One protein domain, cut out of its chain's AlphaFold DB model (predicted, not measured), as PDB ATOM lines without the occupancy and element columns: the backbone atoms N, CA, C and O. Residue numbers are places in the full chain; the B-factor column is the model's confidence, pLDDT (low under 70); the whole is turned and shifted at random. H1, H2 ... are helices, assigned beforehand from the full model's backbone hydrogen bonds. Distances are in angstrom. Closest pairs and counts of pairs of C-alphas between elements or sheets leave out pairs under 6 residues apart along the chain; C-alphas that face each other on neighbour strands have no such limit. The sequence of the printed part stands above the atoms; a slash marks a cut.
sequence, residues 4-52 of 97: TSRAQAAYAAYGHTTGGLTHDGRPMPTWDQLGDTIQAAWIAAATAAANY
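What this domain is: This is residues 4 to 52 of the 97 residues of an uncharacterized protein of Kitasatospora gansuensis (UniProt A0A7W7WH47). Two helices packed at nearly a right angle make a T: H1 sets out from the middle of the longer H2. The long unnamed stretch of residues 18 to 34 bridges the open side, from the last end of H1 to the first end of H2, where residues 33 to 38 stick out. The printed part has 49 residues with two named helices, H1 then H2, and no named strand; its class is all helix. It is compact, with a radius of gyration of the C-alphas of 10.8 A and spans of 31 by 21 by 16 A.

How they stand to each other: H2, residues 35 to 51, and H1, residues 4 to 17, touch, with 13 pairs of C-alphas within 8 A. Their closest C-alphas, those of Ala 7 and Ile 43, are 4.9 A apart. Their lines are about perpendicular, at 84 degrees. In H1 and H2 every O i to N i+4 pair is within hydrogen-bond range.

Where its parts are: H2 measures 24.7 A, from C-alpha 35 at (44.966, -3.630, 46.889) to C-alpha 51 at (25.246, -17.110, 40.667). H1 measures 20.0 A, beginning with C-alpha 4 at (33.468, -9.806, 50.197).

The domain as a whole: The two C-alphas farthest apart, those of Arg 26 and Asn 51, are 31.6 A apart. The link from H1 to H2 is long, with 17 residues. The printed part has no cut, and no printed residue is under 70 in pLDDT.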
ATOM      1  N   THR A   4      32.108  -9.990  49.660       93.88
ATOM      2  CA  THR A   4      33.468  -9.806  50.197       93.88
ATOM      3  C   THR A   4      33.937 -11.002  51.022       93.88
ATOM      4  O   THR A   4      35.043 -11.493  50.818       93.88
ATOM      5  N   SER A   5      33.093 -11.526  51.918       95.31
ATOM      6  CA  SER A   5      33.473 -12.688  52.734       95.31
ATOM      7  C   SER A   5      33.646 -13.969  51.903       95.31
ATOM      8  O   SER A   5      34.513 -14.785  52.205       95.31
ATOM      9  N   ARG A   6      32.877 -14.132  50.814       96.19
ATOM     10  CA  ARG A   6      33.057 -15.241  49.860       96.19
ATOM     11  C   ARG A   6      34.360 -15.102  49.081       96.19
ATOM     12  O   ARG A   6      35.063 -16.090  48.901       96.19
ATOM     13  N   ALA A   7      34.690 -13.884  48.660       97.88
ATOM     14  CA  ALA A   7      35.924 -13.581  47.947       97.88
ATOM     15  C   ALA A   7      37.166 -13.854  48.806       97.88
ATOM     16  O   ALA A   7      38.085 -14.530  48.352       97.88
ATOM     17  N   GLN A   8      37.153 -13.416  50.069       97.75
ATOM     18  CA  GLN A   8      38.205 -13.714  51.044       97.75
ATOM     19  C   GLN A   8      38.386 -15.220  51.248       97.75
ATOM     20  O   GLN A   8      39.511 -15.717  51.214       97.75
ATOM     21  N   ALA A   9      37.283 -15.958  51.408       97.69
ATOM     22  CA  ALA A   9      37.323 -17.409  51.556       97.69
ATOM     23  C   ALA A   9      37.876 -18.104  50.300       97.69
ATOM     24  O   ALA A   9      38.700 -19.009  50.415       97.69
ATOM     25  N   ALA A  10      37.472 -17.662  49.105       97.44
ATOM     26  CA  ALA A  10      37.975 -18.197  47.841       97.44
ATOM     27  C   ALA A  10      39.477 -17.920  47.657       97.44
ATOM     28  O   ALA A  10      40.221 -18.823  47.281       97.44
ATOM     29  N   TYR A  11      39.936 -16.708  47.979       97.75
ATOM     30  CA  TYR A  11      41.353 -16.348  47.931       97.75
ATOM     31  C   TYR A  11      42.190 -17.160  48.928       97.75
ATOM     32  O   TYR A  11      43.243 -17.687  48.574       97.75
ATOM     33  N   ALA A  12      41.698 -17.324  50.160       97.44
ATOM     34  CA  ALA A  12      42.352 -18.151  51.169       97.44
ATOM     35  C   ALA A  12      42.429 -19.627  50.741       97.44
ATOM     36  O   ALA A  12      43.472 -20.259  50.905       97.44
ATOM     37  N   ALA A  13      41.360 -20.169  50.145       97.56
ATOM     38  CA  ALA A  13      41.351 -21.524  49.603       97.56
ATOM     39  C   ALA A  13      42.360 -21.681  48.456       97.56
ATOM     40  O   ALA A  13      43.133 -22.638  48.457       97.56
ATOM     41  N   TYR A  14      42.410 -20.720  47.528       96.62
ATOM     42  CA  TYR A  14      43.415 -20.689  46.467       96.62
ATOM     43  C   TYR A  14      44.829 -20.729  47.057       96.62
ATOM     44  O   TYR A  14      45.594 -21.635  46.732       96.62
ATOM     45  N   GLY A  15      45.130 -19.847  48.016       96.56
ATOM     46  CA  GLY A  15      46.433 -19.831  48.675       96.56
ATOM     47  C   GLY A  15      46.765 -21.134  49.390       96.56
ATOM     48  O   GLY A  15      47.883 -21.620  49.285       96.56
ATOM     49  N   HIS A  16      45.800 -21.773  50.049       97.19
ATOM     50  CA  HIS A  16      46.027 -23.085  50.650       97.19
ATOM     51  C   HIS A  16      46.399 -24.147  49.601       97.19
ATOM     52  O   HIS A  16      47.325 -24.928  49.816       97.19
ATOM     53  N   THR A  17      45.729 -24.148  48.444       97.19
ATOM     54  CA  THR A  17      45.992 -25.124  47.371       97.19
ATOM     55  C   THR A  17      47.305 -24.898  46.628       97.19
ATOM     56  O   THR A  17      47.867 -25.850  46.094       97.19
ATOM     57  N   THR A  18      47.824 -23.668  46.611       96.25
ATOM     58  CA  THR A  18      49.116 -23.337  45.992       96.25
ATOM     59  C   THR A  18      50.281 -23.341  46.984       96.25
ATOM     60  O   THR A  18      51.395 -22.964  46.623       96.25
ATOM     61  N   GLY A  19      50.054 -23.742  48.241       96.31
ATOM     62  CA  GLY A  19      51.083 -23.700  49.286       96.31
ATOM     63  C   GLY A  19      51.467 -22.278  49.711       96.31
ATOM     64  O   GLY A  19      52.575 -22.049  50.185       96.31
ATOM     65  N   GLY A  20      50.567 -21.313  49.523       95.88
ATOM     66  CA  GLY A  20      50.784 -19.900  49.813       95.88
ATOM     67  C   GLY A  20      51.659 -19.204  48.776       95.88
ATOM     68  O   GLY A  20      52.245 -18.171  49.088       95.88
ATOM     69  N   LEU A  21      51.773 -19.765  47.567       95.75
ATOM     70  CA  LEU A  21      52.593 -19.227  46.487       95.75
ATOM     71  C   LEU A  21      51.735 -18.745  45.314       95.75
ATOM     72  O   LEU A  21      50.694 -19.318  44.986       95.75
ATOM     73  N   THR A  22      52.173 -17.669  44.677       92.38
ATOM     74  CA  THR A  22      51.627 -17.172  43.418       92.38
ATOM     75  C   THR A  22      52.081 -18.063  42.260       92.38
ATOM     76  O   THR A  22      52.975 -18.900  42.396       92.38
ATOM     77  N   HIS A  23      51.487 -17.873  41.082       91.38
ATOM     78  CA  HIS A  23      51.825 -18.654  39.887       91.38
ATOM     79  C   HIS A  23      53.299 -18.530  39.446       91.38
ATOM     80  O   HIS A  23      53.811 -19.424  38.781       91.38
ATOM     81  N   ASP A  24      53.981 -17.442  39.810       94.50
ATOM     82  CA  ASP A  24      55.409 -17.197  39.574       94.50
ATOM     83  C   ASP A  24      56.306 -17.657  40.743       94.50
ATOM     84  O   ASP A  24      57.503 -17.374  40.758       94.50
ATOM     85  N   GLY A  25      55.745 -18.375  41.723       94.62
ATOM     86  CA  GLY A  25      56.480 -18.972  42.841       94.62
ATOM     87  C   GLY A  25      56.835 -18.003  43.970       94.62
ATOM     88  O   GLY A  25      57.614 -18.356  44.855       94.62
ATOM     89  N   ARG A  26      56.288 -16.783  43.965       95.94
ATOM     90  CA  ARG A  26      56.487 -15.810  45.048       95.94
ATOM     91  C   ARG A  26      55.488 -16.055  46.182       95.94
ATOM     92  O   ARG A  26      54.420 -16.605  45.935       95.94
ATOM     93  N   PRO A  27      55.784 -15.637  47.423       97.25
ATOM     94  CA  PRO A  27      54.799 -15.680  48.496       97.25
ATOM     95  C   PRO A  27      53.550 -14.880  48.128       97.25
ATOM     96  O   PRO A  27      53.643 -13.753  47.634       97.25
ATOM     97  N   MET A  28      52.380 -15.454  48.382       96.62
ATOM     98  CA  MET A  28      51.121 -14.754  48.194       96.62
ATOM     99  C   MET A  28      50.964 -13.633  49.221       96.62
ATOM    100  O   MET A  28      51.200 -13.855  50.411       96.62
ATOM    101  N   PRO A  29      50.502 -12.449  48.791       96.69
ATOM    102  CA  PRO A  29      50.128 -11.396  49.720       96.69
ATOM    103  C   PRO A  29      48.917 -11.825  50.557       96.69
ATOM    104  O   PRO A  29      48.092 -12.642  50.134       96.69
ATOM    105  N   THR A  30      48.770 -11.241  51.742       96.62
ATOM    106  CA  THR A  30      47.521 -11.339  52.502       96.62
ATOM    107  C   THR A  30      46.394 -10.605  51.770       96.62
ATOM    108  O   THR A  30      46.639  -9.803  50.869       96.62
ATOM    109  N   TRP A  31      45.140 -10.855  52.157       96.81
ATOM    110  CA  TRP A  31      43.987 -10.196  51.534       96.81
ATOM    111  C   TRP A  31      44.119  -8.662  51.517       96.81
ATOM    112  O   TRP A  31      43.930  -8.031  50.478       96.81
ATOM    113  N   ASP A  32      44.525  -8.073  52.642       97.25
ATOM    114  CA  ASP A  32      44.661  -6.619  52.788       97.25
ATOM    115  C   ASP A  32      45.823  -6.040  51.960       97.25
ATOM    116  O   ASP A  32      45.835  -4.854  51.644       97.25
ATOM    117  N   GLN A  33      46.782  -6.878  51.554       97.44
ATOM    118  CA  GLN A  33      47.932  -6.489  50.732       97.44
ATOM    119  C   GLN A  33      47.654  -6.533  49.219       97.44
ATOM    120  O   GLN A  33      48.468  -6.039  48.443       97.44
ATOM    121  N   LEU A  34      46.528  -7.110  48.778       94.69
ATOM    122  CA  LEU A  34      46.180  -7.243  47.355       94.69
ATOM    123  C   LEU A  34      45.891  -5.906  46.653       94.69
ATOM    124  O   LEU A  34      46.007  -5.816  45.431       94.69
ATOM    125  N   GLY A  35      45.490  -4.887  47.417       97.19
ATOM    126  CA  GLY A  35      44.966  -3.630  46.889       97.19
ATOM    127  C   GLY A  35      43.555  -3.760  46.298       97.19
ATOM    128  O   GLY A  35      43.087  -4.845  45.939       97.19
ATOM    129  N   ASP A  36      42.872  -2.623  46.178       97.56
ATOM    130  CA  ASP A  36      41.435  -2.560  45.885       97.56
ATOM    131  C   ASP A  36      41.054  -3.216  44.553       97.56
ATOM    132  O   ASP A  36      40.039  -3.904  44.458       97.56
ATOM    133  N   THR A  37      41.883  -3.052  43.516       98.12
ATOM    134  CA  THR A  37      41.607  -3.603  42.181       98.12
ATOM    135  C   THR A  37      41.541  -5.127  42.193       98.12
ATOM    136  O   THR A  37      40.631  -5.713  41.606       98.12
ATOM    137  N   ILE A  38      42.484  -5.785  42.870       97.56
ATOM    138  CA  ILE A  38      42.523  -7.247  42.910       97.56
ATOM    139  C   ILE A  38      41.456  -7.785  43.864       97.56
ATOM    140  O   ILE A  38      40.792  -8.766  43.531       97.56
ATOM    141  N   GLN A  39      41.206  -7.116  44.996       98.38
ATOM    142  CA  GLN A  39      40.081  -7.466  45.871       98.38
ATOM    143  C   GLN A  39      38.743  -7.394  45.119       98.38
ATOM    144  O   GLN A  39      37.947  -8.330  45.193       98.38
ATOM    145  N   ALA A  40      38.516  -6.337  44.332       98.19
ATOM    146  CA  ALA A  40      37.318  -6.187  43.511       98.19
ATOM    147  C   ALA A  40      37.181  -7.300  42.458       98.19
ATOM    148  O   ALA A  40      36.082  -7.819  42.254       98.19
ATOM    149  N   ALA A  41      38.284  -7.720  41.829       98.38
ATOM    150  CA  ALA A  41      38.278  -8.832  40.878       98.38
ATOM    151  C   ALA A  41      37.856 -10.159  41.539       98.38
ATOM    152  O   ALA A  41      37.023 -10.885  40.994       98.38
ATOM    153  N   TRP A  42      38.366 -10.451  42.740       98.00
ATOM    154  CA  TRP A  42      37.958 -11.632  43.507       98.00
ATOM    155  C   TRP A  42      36.501 -11.569  43.964       98.00
ATOM    156  O   TRP A  42      35.814 -12.590  43.936       98.00
ATOM    157  N   ILE A  43      36.010 -10.385  44.340       98.31
ATOM    158  CA  ILE A  43      34.593 -10.165  44.657       98.31
ATOM    159  C   ILE A  43      33.728 -10.492  43.442       98.31
ATOM    160  O   ILE A  43      32.836 -11.328  43.546       98.31
ATOM    161  N   ALA A  44      34.040  -9.927  42.273       98.12
ATOM    162  CA  ALA A  44      33.295 -10.193  41.046       98.12
ATOM    163  C   ALA A  44      33.298 -11.686  40.671       98.12
ATOM    164  O   ALA A  44      32.253 -12.239  40.322       98.12
ATOM    165  N   ALA A  45      34.447 -12.359  40.793       97.62
ATOM    166  CA  ALA A  45      34.565 -13.792  40.536       97.62
ATOM    167  C   ALA A  45      33.714 -14.627  41.508       97.62
ATOM    168  O   ALA A  45      32.984 -15.520  41.076       97.62
ATOM    169  N   ALA A  46      33.760 -14.320  42.807       96.88
ATOM    170  CA  ALA A  46      32.969 -15.011  43.820       96.88
ATOM    171  C   ALA A  46      31.460 -14.804  43.614       96.88
ATOM    172  O   ALA A  46      30.691 -15.761  43.725       96.88
ATOM    173  N   THR A  47      31.032 -13.588  43.264       96.38
ATOM    174  CA  THR A  47      29.636 -13.284  42.921       96.38
ATOM    175  C   THR A  47      29.191 -14.065  41.682       96.38
ATOM    176  O   THR A  47      28.135 -14.696  41.700       96.38
ATOM    177  N   ALA A  48      30.001 -14.089  40.620       96.69
ATOM    178  CA  ALA A  48      29.694 -14.842  39.405       96.69
ATOM    179  C   ALA A  48      29.593 -16.353  39.675       96.69
ATOM    180  O   ALA A  48      28.638 -16.989  39.237       96.69
ATOM    181  N   ALA A  49      30.527 -16.917  40.445       94.88
ATOM    182  CA  ALA A  49      30.513 -18.328  40.823       94.88
ATOM    183  C   ALA A  49      29.298 -18.686  41.693       94.88
ATOM    184  O   ALA A  49      28.684 -19.729  41.490       94.88
ATOM    185  N   ALA A  50      28.910 -17.815  42.630       92.75
ATOM    186  CA  ALA A  50      27.726 -18.027  43.462       92.75
ATOM    187  C   ALA A  50      26.416 -17.988  42.657       92.75
ATOM    188  O   ALA A  50      25.456 -18.668  43.015       92.75
ATOM    189  N   ASN A  51      26.388 -17.212  41.572       93.31
ATOM    190  CA  ASN A  51      25.246 -17.110  40.667       93.31
ATOM    191  C   ASN A  51      25.297 -18.128  39.519       93.31
ATOM    192  O   ASN A  51      24.343 -18.223  38.744       93.31
ATOM    193  N   TYR A  52      26.389 -18.885  39.385       93.94
ATOM    194  CA  TYR A  52      26.528 -19.879  38.335       93.94
ATOM    195  C   TYR A  52      25.581 -21.050  38.593       93.94
ATOM    196  O   TYR A  52      25.781 -21.873  39.489       93.94
TER     197      TYR A  52